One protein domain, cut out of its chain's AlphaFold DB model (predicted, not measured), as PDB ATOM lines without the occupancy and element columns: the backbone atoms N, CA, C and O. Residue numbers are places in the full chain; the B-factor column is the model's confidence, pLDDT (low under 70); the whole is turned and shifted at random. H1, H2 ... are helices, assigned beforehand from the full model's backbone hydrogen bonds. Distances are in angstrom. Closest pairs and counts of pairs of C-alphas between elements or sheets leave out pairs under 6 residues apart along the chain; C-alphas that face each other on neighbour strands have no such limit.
ATOM      1  N   GLU A   8      74.144  15.353  53.055       67.25
ATOM      2  CA  GLU A   8      75.442  15.888  52.602       67.25
ATOM      3  C   GLU A   8      76.469  15.898  53.738       67.25
ATOM      4  O   GLU A   8      77.630  15.532  53.538       67.25
ATOM      5  N   ILE A   9      76.030  16.221  54.961       66.25
ATOM      6  CA  ILE A   9      76.870  16.117  56.163       66.25
ATOM      7  C   ILE A   9      77.271  14.656  56.389       66.25
ATOM      8  O   ILE A   9      78.446  14.360  56.598       66.25
ATOM      9  N   LEU A  10      76.310  13.730  56.318       65.62
ATOM     10  CA  LEU A  10      76.560  12.299  56.485       65.62
ATOM     11  C   LEU A  10      77.488  11.748  55.398       65.62
ATOM     12  O   LEU A  10      78.363  10.950  55.721       65.62
ATOM     13  N   GLY A  11      77.352  12.198  54.147       67.62
ATOM     14  CA  GLY A  11      78.265  11.840  53.058       67.62
ATOM     15  C   GLY A  11      79.692  12.327  53.314       67.62
ATOM     16  O   GLY A  11      80.637  11.546  53.232       67.62
ATOM     17  N   SER A  12      79.836  13.581  53.745       59.78
ATOM     18  CA  SER A  12      81.131  14.201  54.062       59.78
ATOM     19  C   SER A  12      81.819  13.539  55.262       59.78
ATOM     20  O   SER A  12      83.024  13.292  55.253       59.78
ATOM     21  N   ILE A  13      81.048  13.208  56.303       60.72
ATOM     22  CA  ILE A  13      81.530  12.462  57.470       60.72
ATOM     23  C   ILE A  13      81.907  11.039  57.058       60.72
ATOM     24  O   ILE A  13      82.952  10.548  57.475       60.72
ATOM     25  N   HIS A  14      81.100  10.380  56.225       65.56
ATOM     26  CA  HIS A  14      81.380   9.031  55.749       65.56
ATOM     27  C   HIS A  14      82.669   8.972  54.925       65.56
ATOM     28  O   HIS A  14      83.487   8.092  55.168       65.56
ATOM     29  N   GLU A  15      82.903   9.915  54.010       64.44
ATOM     30  CA  GLU A  15      84.150   9.995  53.239       64.44
ATOM     31  C   GLU A  15      85.359  10.334  54.117       64.44
ATOM     32  O   GLU A  15      86.388   9.668  54.015       64.44
ATOM     33  N   ALA A  16      85.226  11.278  55.053       58.81
ATOM     34  CA  ALA A  16      86.296  11.619  55.993       58.81
ATOM     35  C   ALA A  16      86.639  10.457  56.942       58.81
ATOM     36  O   ALA A  16      87.807  10.238  57.278       58.81
ATOM     37  N   ILE A  17      85.632   9.694  57.373       58.03
ATOM     38  CA  ILE A  17      85.814   8.458  58.135       58.03
ATOM     39  C   ILE A  17      86.449   7.402  57.236       58.03
ATOM     40  O   ILE A  17      87.404   6.767  57.661       58.03
ATOM     41  N   LYS A  18      86.004   7.240  55.990       61.53
ATOM     42  CA  LYS A  18      86.535   6.246  55.053       61.53
ATOM     43  C   LYS A  18      88.010   6.494  54.718       61.53
ATOM     44  O   LYS A  18      88.804   5.565  54.767       61.53
ATOM     45  N   GLU A  19      88.428   7.729  54.471       61.19
ATOM     46  CA  GLU A  19      89.847   8.032  54.241       61.19
ATOM     47  C   GLU A  19      90.724   7.790  55.482       61.19
ATOM     48  O   GLU A  19      91.894   7.433  55.350       61.19
ATOM     49  N   ARG A  20      90.182   7.964  56.698       57.22
ATOM     50  CA  ARG A  20      90.966   7.922  57.948       57.22
ATOM     51  C   ARG A  20      90.916   6.573  58.674       57.22
ATOM     52  O   ARG A  20      91.936   6.147  59.206       57.22
ATOM     53  N   PHE A  21      89.779   5.878  58.675       54.75
ATOM     54  CA  PHE A  21      89.595   4.568  59.318       54.75
ATOM     55  C   PHE A  21      90.154   3.407  58.496       54.75
ATOM     56  O   PHE A  21      90.546   2.402  59.086       54.75
ATOM     57  N   PHE A  22      90.227   3.529  57.164       51.94
ATOM     58  CA  PHE A  22      90.830   2.492  56.316       51.94
ATOM     59  C   PHE A  22      92.363   2.500  56.347       51.94
ATOM     60  O   PHE A  22      92.994   1.646  55.724       51.94
ATOM     61  N   SER A  23      92.986   3.400  57.115       59.47
ATOM     62  CA  SER A  23      94.354   3.154  57.563       59.47
ATOM     63  C   SER A  23      94.340   1.882  58.427       59.47
ATOM     64  O   SER A  23      93.639   1.845  59.446       59.47
ATOM     65  N   PRO A  24      95.104   0.835  58.061       60.72
ATOM     66  CA  PRO A  24      95.064  -0.470  58.727       60.72
ATOM     67  C   PRO A  24      95.327  -0.397  60.240       60.72
ATOM     68  O   PRO A  24      94.933  -1.294  60.983       60.72
ATOM     69  N   PHE A  25      95.937   0.690  60.716       69.50
ATOM     70  CA  PHE A  25      96.205   0.931  62.129       69.50
ATOM     71  C   PHE A  25      94.947   1.241  62.951       69.50
ATOM     72  O   PHE A  25      94.803   0.698  64.045       69.50
ATOM     73  N   TYR A  26      94.021   2.064  62.448       71.56
ATOM     74  CA  TYR A  26      92.835   2.459  63.223       71.56
ATOM     75  C   TYR A  26      91.791   1.347  63.279       71.56
ATOM     76  O   TYR A  26      91.267   1.063  64.353       71.56
ATOM     77  N   GLY A  27      91.539   0.665  62.157       69.81
ATOM     78  CA  GLY A  27      90.637  -0.490  62.131       69.81
ATOM     79  C   GLY A  27      91.101  -1.605  63.075       69.81
ATOM     80  O   GLY A  27      90.330  -2.067  63.915       69.81
ATOM     81  N   THR A  28      92.386  -1.972  63.009       75.31
ATOM     82  CA  THR A  28      92.969  -2.989  63.902       75.31
ATOM     83  C   THR A  28      92.913  -2.556  65.366       75.31
ATOM     84  O   THR A  28      92.589  -3.365  66.233       75.31
ATOM     85  N   PHE A  29      93.183  -1.278  65.652       83.88
ATOM     86  CA  PHE A  29      93.087  -0.738  67.005       83.88
ATOM     87  C   PHE A  29      91.665  -0.849  67.568       83.88
ATOM     88  O   PHE A  29      91.504  -1.322  68.687       83.88
ATOM     89  N   ILE A  30      90.637  -0.478  66.801       82.31
ATOM     90  CA  ILE A  30      89.241  -0.531  67.261       82.31
ATOM     91  C   ILE A  30      88.803  -1.969  67.519       82.31
ATOM     92  O   ILE A  30      88.221  -2.246  68.564       82.31
ATOM     93  N   ILE A  31      89.123  -2.895  66.612       83.44
ATOM     94  CA  ILE A  31      88.806  -4.317  66.796       83.44
ATOM     95  C   ILE A  31      89.505  -4.857  68.051       83.44
ATOM     96  O   ILE A  31      88.864  -5.486  68.889       83.44
ATOM     97  N   SER A  32      90.797  -4.563  68.222       82.88
ATOM     98  CA  SER A  32      91.561  -4.957  69.413       82.88
ATOM     99  C   SER A  32      90.968  -4.370  70.699       82.88
ATOM    100  O   SER A  32      90.799  -5.078  71.690       82.88
ATOM    101  N   TRP A  33      90.574  -3.096  70.675       86.94
ATOM    102  CA  TRP A  33      89.966  -2.415  71.814       86.94
ATOM    103  C   TRP A  33      88.609  -3.018  72.200       86.94
ATOM    104  O   TRP A  33      88.357  -3.224  73.389       86.94
ATOM    105  N   LEU A  34      87.770  -3.359  71.213       87.94
ATOM    106  CA  LEU A  34      86.486  -4.036  71.425       87.94
ATOM    107  C   LEU A  34      86.669  -5.435  72.024       87.94
ATOM    108  O   LEU A  34      85.910  -5.821  72.909       87.94
ATOM    109  N   ILE A  35      87.683  -6.181  71.574       89.75
ATOM    110  CA  ILE A  35      88.023  -7.498  72.133       89.75
ATOM    111  C   ILE A  35      88.536  -7.356  73.572       89.75
ATOM    112  O   ILE A  35      88.138  -8.119  74.449       89.75
ATOM    113  N   PHE A  36      89.388  -6.369  73.849       87.50
ATOM    114  CA  PHE A  36      89.900  -6.132  75.200       87.50
ATOM    115  C   PHE A  36      88.778  -5.746  76.181       87.50
ATOM    116  O   PHE A  36      88.735  -6.240  77.306       87.50
ATOM    117  N   HIS A  37      87.812  -4.940  75.732       90.19
ATOM    118  CA  HIS A  37      86.629  -4.552  76.506       90.19
ATOM    119  C   HIS A  37      85.411  -5.449  76.219       90.19
ATOM    120  O   HIS A  37      84.267  -5.012  76.359       90.19
ATOM    121  N   TRP A  38      85.623  -6.722  75.854       91.06
ATOM    122  CA  TRP A  38      84.545  -7.609  75.397       91.06
ATOM    123  C   TRP A  38      83.409  -7.775  76.409       91.06
ATOM    124  O   TRP A  38      82.257  -7.885  76.009       91.06
ATOM    125  N   LYS A  39      83.687  -7.731  77.720       90.00
ATOM    126  CA  LYS A  39      82.634  -7.780  78.752       90.00
ATOM    127  C   LYS A  39      81.658  -6.607  78.634       90.00
ATOM    128  O   LYS A  39      80.455  -6.822  78.705       90.00
ATOM    129  N   PHE A  40      82.173  -5.398  78.411       92.00
ATOM    130  CA  PHE A  40      81.341  -4.217  78.192       92.00
ATOM    131  C   PHE A  40      80.517  -4.373  76.910       92.00
ATOM    132  O   PHE A  40      79.303  -4.201  76.943       92.00
ATOM    133  N   VAL A  41      81.151  -4.775  75.802       93.44
ATOM    134  CA  VAL A  41      80.474  -4.982  74.509       93.44
ATOM    135  C   VAL A  41      79.379  -6.047  74.626       93.44
ATOM    136  O   VAL A  41      78.248  -5.833  74.194       93.44
ATOM    137  N   TYR A  42      79.686  -7.176  75.260       93.06
ATOM    138  CA  TYR A  42      78.736  -8.258  75.476       93.06
ATOM    139  C   TYR A  42      77.524  -7.786  76.285       93.06
ATOM    140  O   TYR A  42      76.387  -7.966  75.854       93.06
ATOM    141  N   THR A  43      77.744  -7.117  77.419       91.50
ATOM    142  CA  THR A  43      76.650  -6.608  78.256       91.50
ATOM    143  C   THR A  43      75.844  -5.514  77.552       91.50
ATOM    144  O   THR A  43      74.615  -5.508  77.616       91.50
ATOM    145  N   ALA A  44      76.508  -4.614  76.826       92.31
ATOM    146  CA  ALA A  44      75.848  -3.524  76.120       92.31
ATOM    147  C   ALA A  44      74.939  -4.028  74.987       92.31
ATOM    148  O   ALA A  44      73.807  -3.558  74.865       92.31
ATOM    149  N   PHE A  45      75.381  -5.006  74.193       92.00
ATOM    150  CA  PHE A  45      74.648  -5.435  72.995       92.00
ATOM    151  C   PHE A  45      73.825  -6.714  73.171       92.00
ATOM    152  O   PHE A  45      72.768  -6.829  72.561       92.00
ATOM    153  N   PHE A  46      74.276  -7.663  73.993       92.69
ATOM    154  CA  PHE A  46      73.706  -9.016  74.032       92.69
ATOM    155  C   PHE A  46      72.925  -9.328  75.311       92.69
ATOM    156  O   PHE A  46      72.139 -10.274  75.324       92.69
ATOM    157  N   VAL A  47      73.107  -8.556  76.385       91.75
ATOM    158  CA  VAL A  47      72.330  -8.738  77.619       91.75
ATOM    159  C   VAL A  47      71.049  -7.903  77.554       91.75
ATOM    160  O   VAL A  47      71.087  -6.706  77.246       91.75
ATOM    161  N   SER A  48      69.908  -8.544  77.824       90.94
ATOM    162  CA  SER A  48      68.601  -7.886  77.877       90.94
ATOM    163  C   SER A  48      68.476  -6.992  79.110       90.94
ATOM    164  O   SER A  48      69.057  -7.262  80.162       90.94
ATOM    165  N   GLU A  49      67.705  -5.918  78.971       89.56
ATOM    166  CA  GLU A  49      67.450  -4.975  80.059       89.56
ATOM    167  C   GLU A  49      66.691  -5.629  81.218       89.56
ATOM    168  O   GLU A  49      67.087  -5.455  82.364       89.56
ATOM    169  N   GLU A  50      65.700  -6.476  80.926       91.06
ATOM    170  CA  GLU A  50      64.938  -7.234  81.933       91.06
ATOM    171  C   GLU A  50      65.848  -8.079  82.832       91.06
ATOM    172  O   GLU A  50      65.724  -8.057  84.051       91.06
ATOM    173  N   LYS A  51      66.840  -8.762  82.246       89.81
ATOM    174  CA  LYS A  51      67.775  -9.600  83.005       89.81
ATOM    175  C   LYS A  51      68.686  -8.772  83.915       89.81
ATOM    176  O   LYS A  51      69.040  -9.211  85.007       89.81
ATOM    177  N   ILE A  52      69.087  -7.582  83.466       90.56
ATOM    178  CA  ILE A  52      69.870  -6.648  84.283       90.56
ATOM    179  C   ILE A  52      69.001  -6.111  85.420       90.56
ATOM    180  O   ILE A  52      69.433  -6.146  86.570       90.56
ATOM    181  N   TRP A  53      67.764  -5.719  85.116       90.19
ATOM    182  CA  TRP A  53      66.797  -5.231  86.092       90.19
ATOM    183  C   TRP A  53      66.492  -6.266  87.180       90.19
ATOM    184  O   TRP A  53      66.557  -5.945  88.361       90.19
ATOM    185  N   GLU A  54      66.244  -7.526  86.820       91.69
ATOM    186  CA  GLU A  54      65.993  -8.602  87.790       91.69
ATOM    187  C   GLU A  54      67.200  -8.883  88.695       91.69
ATOM    188  O   GLU A  54      67.034  -9.214  89.867       91.69
ATOM    189  N   SER A  55      68.420  -8.763  88.163       89.31
ATOM    190  CA  SER A  55      69.639  -9.092  88.911       89.31
ATOM    191  C   SER A  55      70.169  -7.952  89.784       89.31
ATOM    192  O   SER A  55      70.681  -8.207  90.873       89.31
ATOM    193  N   ALA A  56      70.080  -6.711  89.306       87.44
ATOM    194  CA  ALA A  56      70.714  -5.547  89.918       87.44
ATOM    195  C   ALA A  56      69.714  -4.454  90.323       87.44
ATOM    196  O   ALA A  56      70.088  -3.543  91.051       87.44
ATOM    197  N   GLY A  57      68.459  -4.521  89.864       90.25
ATOM    198  CA  GLY A  57      67.448  -3.484  90.101       90.25
ATOM    199  C   GLY A  57      67.748  -2.156  89.403       90.25
ATOM    200  O   GLY A  57      67.188  -1.130  89.779       90.25
ATOM    201  N   LEU A  58      68.658  -2.163  88.426       90.81
ATOM    202  CA  LEU A  58      69.151  -0.972  87.744       90.81
ATOM    203  C   LEU A  58      68.713  -0.961  86.283       90.81
ATOM    204  O   LEU A  58      68.653  -2.003  85.626       90.81
ATOM    205  N   LEU A  59      68.466   0.242  85.763       90.31
ATOM    206  CA  LEU A  59      68.328   0.459  84.327       90.31
ATOM    207  C   LEU A  59      69.638   0.075  83.641       90.31
ATOM    208  O   LEU A  59      70.729   0.247  84.192       90.31
ATOM    209  N   LYS A  60      69.548  -0.420  82.407       89.06
ATOM    210  CA  LYS A  60      70.719  -0.937  81.688       89.06
ATOM    211  C   LYS A  60      71.848   0.094  81.568       89.06
ATOM    212  O   LYS A  60      73.016  -0.271  81.688       89.06
ATOM    213  N   ASN A  61      71.514   1.367  81.362       90.12
ATOM    214  CA  ASN A  61      72.503   2.444  81.267       90.12
ATOM    215  C   ASN A  61      73.230   2.683  82.595       90.12
ATOM    216  O   ASN A  61      74.457   2.784  82.601       90.12
ATOM    217  N   ASP A  62      72.489   2.712  83.700       90.12
ATOM    218  CA  ASP A  62      73.044   2.935  85.037       90.12
ATOM    219  C   ASP A  62      73.934   1.759  85.439       90.12
ATOM    220  O   ASP A  62      75.078   1.949  85.845       90.12
ATOM    221  N   TYR A  63      73.472   0.533  85.175       91.69
ATOM    222  CA  TYR A  63      74.260  -0.676  85.386       91.69
ATOM    223  C   TYR A  63      75.578  -0.662  84.602       91.69
ATOM    224  O   TYR A  63      76.632  -0.995  85.148       91.69
ATOM    225  N   LEU A  64      75.548  -0.272  83.321       90.81
ATOM    226  CA  LEU A  64      76.762  -0.169  82.509       90.81
ATOM    227  C   LEU A  64      77.712   0.902  83.051       90.81
ATOM    228  O   LEU A  64      78.918   0.657  83.102       90.81
ATOM    229  N   SER A  65      77.179   2.056  83.461       90.25
ATOM    230  CA  SER A  65      77.960   3.144  84.049       90.25
ATOM    231  C   SER A  65      78.656   2.695  85.331       90.25
ATOM    232  O   SER A  65      79.875   2.788  85.430       90.25
ATOM    233  N   GLU A  66      77.914   2.136  86.282       89.38
ATOM    234  CA  GLU A  66      78.466   1.722  87.574       89.38
ATOM    235  C   GLU A  66      79.434   0.539  87.454       89.38
ATOM    236  O   GLU A  66      80.441   0.482  88.154       89.38
ATOM    237  N   THR A  67      79.166  -0.394  86.538       88.50
ATOM    238  CA  THR A  67      79.976  -1.615  86.406       88.50
ATOM    239  C   THR A  67      81.276  -1.385  85.633       88.50
ATOM    240  O   THR A  67      82.288  -2.022  85.929       88.50
ATOM    241  N   PHE A  68      81.267  -0.521  84.610       88.19
ATOM    242  CA  PHE A  68      82.395  -0.385  83.676       88.19
ATOM    243  C   PHE A  68      83.048   1.001  83.666       88.19
ATOM    244  O   PHE A  68      84.204   1.107  83.249       88.19
ATOM    245  N   PHE A  69      82.351   2.040  84.129       87.06
ATOM    246  CA  PHE A  69      82.817   3.428  84.112       87.06
ATOM    247  C   PHE A  69      83.024   3.961  85.530       87.06
ATOM    248  O   PHE A  69      82.380   4.910  85.974       87.06
ATOM    249  N   ASP A  70      83.983   3.370  86.241       87.00
ATOM    250  CA  ASP A  70      84.446   3.917  87.514       87.00
ATOM    251  C   ASP A  70      85.367   5.124  87.277       87.00
ATOM    252  O   ASP A  70      86.595   5.014  87.237       87.00
ATOM    253  N   PHE A  71      84.757   6.301  87.127       83.50
ATOM    254  CA  PHE A  71      85.459   7.572  86.925       83.50
ATOM    255  C   PHE A  71      86.358   7.986  88.098       83.50
ATOM    256  O   PHE A  71      87.154   8.917  87.945       83.50
ATOM    257  N   SER A  72      86.250   7.329  89.256       85.69
ATOM    258  CA  SER A  72      87.102   7.602  90.418       85.69
ATOM    259  C   SER A  72      88.401   6.797  90.373       85.69
ATOM    260  O   SER A  72      89.407   7.201  90.959       85.69
ATOM    261  N   SER A  73      88.410   5.670  89.661       87.19
ATOM    262  CA  SER A  73      89.569   4.791  89.583       87.19
ATOM    263  C   SER A  73      90.557   5.228  88.510       87.19
ATOM    264  O   SER A  73      90.237   5.382  87.332       87.19
ATOM    265  N   LEU A  74      91.830   5.331  88.893       86.88
ATOM    266  CA  LEU A  74      92.925   5.590  87.956       86.88
ATOM    267  C   LEU A  74      93.029   4.479  86.891       86.88
ATOM    268  O   LEU A  74      93.366   4.746  85.736       86.88
ATOM    269  N   HIS A  75      92.668   3.242  87.255       86.12
ATOM    270  CA  HIS A  75      92.654   2.104  86.339       86.12
ATOM    271  C   HIS A  75      91.705   2.333  85.154       86.12
ATOM    272  O   HIS A  75      92.054   1.986  84.029       86.12
ATOM    273  N   PHE A  76      90.550   2.972  85.375       87.75
ATOM    274  CA  PHE A  76      89.618   3.311  84.299       87.75
ATOM    275  C   PHE A  76      90.295   4.192  83.242       87.75
ATOM    276  O   PHE A  76      90.319   3.831  82.066       87.75
ATOM    277  N   TYR A  77      90.941   5.288  83.652       87.75
ATOM    278  CA  TYR A  77      91.642   6.187  82.728       87.75
ATOM    279  C   TYR A  77      92.785   5.486  81.984       87.75
ATOM    280  O   TYR A  77      92.987   5.718  80.790       87.75
ATOM    281  N   ILE A  78      93.514   4.591  82.658       88.12
ATOM    282  CA  ILE A  78      94.570   3.805  82.015       88.12
ATOM    283  C   ILE A  78      93.985   2.841  80.978       88.12
ATOM    284  O   ILE A  78      94.477   2.803  79.859       88.12
ATOM    285  N   SER A  79      92.953   2.065  81.297       85.44
ATOM    286  CA  SER A  79      92.415   1.078  80.349       85.44
ATOM    287  C   SER A  79      91.637   1.720  79.199       85.44
ATOM    288  O   SER A  79      91.744   1.266  78.059       85.44
ATOM    289  N   TRP A  80      90.893   2.794  79.473       87.25
ATOM    290  CA  TRP A  80      89.987   3.404  78.502       87.25
ATOM    291  C   TRP A  80      90.616   4.544  77.702       87.25
ATOM    292  O   TRP A  80      90.329   4.649  76.515       87.25
ATOM    293  N   ILE A  81      91.481   5.379  78.294       86.81
ATOM    294  CA  ILE A  81      92.015   6.585  77.628       86.81
ATOM    295  C   ILE A  81      93.443   6.375  77.114       86.81
ATOM    296  O   ILE A  81      93.761   6.786  75.992       86.81
ATOM    297  N   LEU A  82      94.308   5.715  77.891       86.88
ATOM    298  CA  LEU A  82      95.722   5.543  77.531       86.88
ATOM    299  C   LEU A  82      95.943   4.903  76.147       86.88
ATOM    300  O   LEU A  82      96.817   5.399  75.433       86.88
ATOM    301  N   PRO A  83      95.182   3.878  75.704       84.94
ATOM    302  CA  PRO A  83      95.393   3.274  74.389       84.94
ATOM    303  C   PRO A  83      95.172   4.265  73.242       84.94
ATOM    304  O   PRO A  83      95.909   4.241  72.260       84.94
ATOM    305  N   PHE A  84      94.207   5.179  73.372       85.12
ATOM    306  CA  PHE A  84      93.951   6.213  72.367       85.12
ATOM    307  C   PHE A  84      95.058   7.265  72.354       85.12
ATOM    308  O   PHE A  84      95.533   7.644  71.283       85.12
ATOM    309  N   VAL A  85      95.510   7.701  73.535       86.38
ATOM    310  CA  VAL A  85      96.627   8.649  73.664       86.38
ATOM    311  C   VAL A  85      97.903   8.047  73.081       86.38
ATOM    312  O   VAL A  85      98.607   8.711  72.321       86.38
ATOM    313  N   LEU A  86      98.181   6.778  73.374       84.56
ATOM    314  CA  LEU A  86      99.356   6.081  72.869       84.56
ATOM    315  C   LEU A  86      99.289   5.894  71.351       84.56
ATOM    316  O   LEU A  86     100.253   6.224  70.664       84.56
ATOM    317  N   THR A  87      98.148   5.461  70.809       82.25
ATOM    318  CA  THR A  87      97.934   5.375  69.356       82.25
ATOM    319  C   THR A  87      98.106   6.737  68.682       82.25
ATOM    320  O   THR A  87      98.787   6.834  67.661       82.25
ATOM    321  N   TYR A  88      97.574   7.816  69.265       81.56
ATOM    322  CA  TYR A  88      97.760   9.172  68.748       81.56
ATOM    323  C   TYR A  88      99.235   9.601  68.755       81.56
ATOM    324  O   TYR A  88      99.741  10.112  67.751       81.56
ATOM    325  N   LEU A  89      99.956   9.358  69.854       83.12
ATOM    326  CA  LEU A  89     101.386   9.660  69.951       83.12
ATOM    327  C   LEU A  89     102.200   8.846  68.941       83.12
ATOM    328  O   LEU A  89     103.072   9.403  68.274       83.12
ATOM    329  N   ILE A  90     101.905   7.559  68.773       79.69
ATOM    330  CA  ILE A  90     102.592   6.715  67.796       79.69
ATOM    331  C   ILE A  90     102.316   7.221  66.377       79.69
ATOM    332  O   ILE A  90     103.247   7.428  65.612       79.69
ATOM    333  N   ILE A  91     101.069   7.509  66.014       72.44
ATOM    334  CA  ILE A  91     100.758   7.915  64.639       72.44
ATOM    335  C   ILE A  91     101.277   9.325  64.330       72.44
ATOM    336  O   ILE A  91     101.760   9.570  63.228       72.44
ATOM    337  N   TRP A  92     101.227  10.262  65.279       68.88
ATOM    338  CA  TRP A  92     101.554  11.665  64.999       68.88
ATOM    339  C   TRP A  92     102.981  12.073  65.382       68.88
ATOM    340  O   TRP A  92     103.618  12.882  64.696       68.88
ATOM    341  N   ARG A  93     103.509  11.547  66.495       68.44
ATOM    342  CA  ARG A  93     104.817  11.938  67.049       68.44
ATOM    343  C   ARG A  93     105.951  11.062  66.528       68.44
ATOM    344  O   ARG A  93     107.009  11.603  66.201       68.44
ATOM    345  N   PHE A  94     105.730   9.753  66.428       67.88
ATOM    346  CA  PHE A  94     106.738   8.770  66.014       67.88
ATOM    347  C   PHE A  94     107.283   8.993  64.590       67.88
ATOM    348  O   PHE A  94     108.509   9.050  64.445       67.88
ATOM    349  N   PRO A  95     106.460   9.222  63.539       64.94
ATOM    350  CA  PRO A  95     107.003   9.458  62.199       64.94
ATOM    351  C   PRO A  95     107.841  10.738  62.125       64.94
ATOM    352  O   PRO A  95     108.822  10.802  61.385       64.94
ATOM    353  N   LYS A  96     107.542  11.750  62.949       59.41
ATOM    354  CA  LYS A  96     108.359  12.971  63.006       59.41
ATOM    355  C   LYS A  96     109.749  12.735  63.602       59.41
ATOM    356  O   LYS A  96     110.667  13.484  63.284       59.41
ATOM    357  N   TRP A  97     109.918  11.735  64.463       59.12
ATOM    358  CA  TRP A  97     111.205  11.424  65.093       59.12
ATOM    359  C   TRP A  97     112.050  10.440  64.292       59.12
ATOM    360  O   TRP A  97     113.262  10.619  64.218       59.12
ATOM    361  N   ILE A  98     111.424   9.448  63.660       57.12
ATOM    362  CA  ILE A  98     112.145   8.344  63.010       57.12
ATOM    363  C   ILE A  98     112.067   8.423  61.482       57.12
ATOM    364  O   ILE A  98     113.067   8.184  60.805       57.12
ATOM    365  N   SER A  99     110.928   8.823  60.911       52.28
ATOM    366  CA  SER A  99     110.757   8.839  59.452       52.28
ATOM    367  C   SER A  99     111.410  10.051  58.786       52.28
ATOM    368  O   SER A  99     111.906   9.920  57.678       52.28
TER     369      SER A  99
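This is residues 8 to 99 of the 198 residues of an uncharacterized protein of Parcubacteria group bacterium GW2011_GWB1_44_7 (UniProt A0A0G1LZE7). A chain of short helices makes a loose, elongated loop: H2 and H3 lead out to one end, H4 and H5 make the turn there, and H6 and H7 fold back so that H7 comes near H2. Residues 8 to 20 of H1 stick out as an arm from the start of H2, and residues 92 to 99, of which 94 to 99 belong to H8, stick out at the other end. The printed part has 92 residues with eight named helices, H1 to H8 in order along the chain, and no named strand; its class is all helix. It is loose, with a radius of gyration of the C-alphas of 17.5 A, and flat, spanning 55 by 38 by 21 A.

H1, residues 8 to 21, begins at C-alpha 8 at (75.442, 15.888, 52.602) and is 19.3 A long. H2, residues 24 to 36, begins at C-alpha 24 at (95.064, -0.470, 58.727) and is 18.2 A long. H3 is residues 38 to 46, 11.0 A, H4 residues 49 to 56, 10.4 A, and H5 residues 60 to 68, 11.9 A. H6 is residues 74 to 80, 10.1 A, and H7 residues 82 to 92, 15.1 A. H8, residues 94 to 99, is 7.7 A long and ends at C-alpha 99 at (110.757, 8.839, 59.452).

H1 and H2 are close but not clearly touching, about perpendicular at 88 degrees; their closest C-alphas, those of Phe 21 and Gly 27, are 5.9 A apart. H2 and H3 are close but not clearly touching, about perpendicular at 83 degrees, with the C-alphas of Leu 34 and Val 41 closest at 6.8 A. H3 and H4 are apart. H4 and H5 touch at a steep tilt of 52 degrees, the same way; the closest C-alphas are those of Glu 49 and Lys 60, 5.4 A. H5 also touches H3, opposite ways at a shallow tilt of 5 degrees, closest at the C-alphas of Phe 40 and Phe 68, 6.8 A. H5 and H6 are only just apart, at 8.1 A. H6 and H7 meet only through their link, as do H7 and H8. H2 and H7 are near each other, with 12 pairs of C-alphas within 10 A. In H1 to H8 every O i to N i+4 pair is within hydrogen-bond range.

The C-alphas farthest apart, those of Glu 54 and Ser 99, are 55.8 A apart. The printed part has no cut, and its links are tight. Residues 70 to 75 stand free. The mean pLDDT of the printed part is 80.0; residues 8 to 25, residue 27 and residues 92 to 99 are under 70.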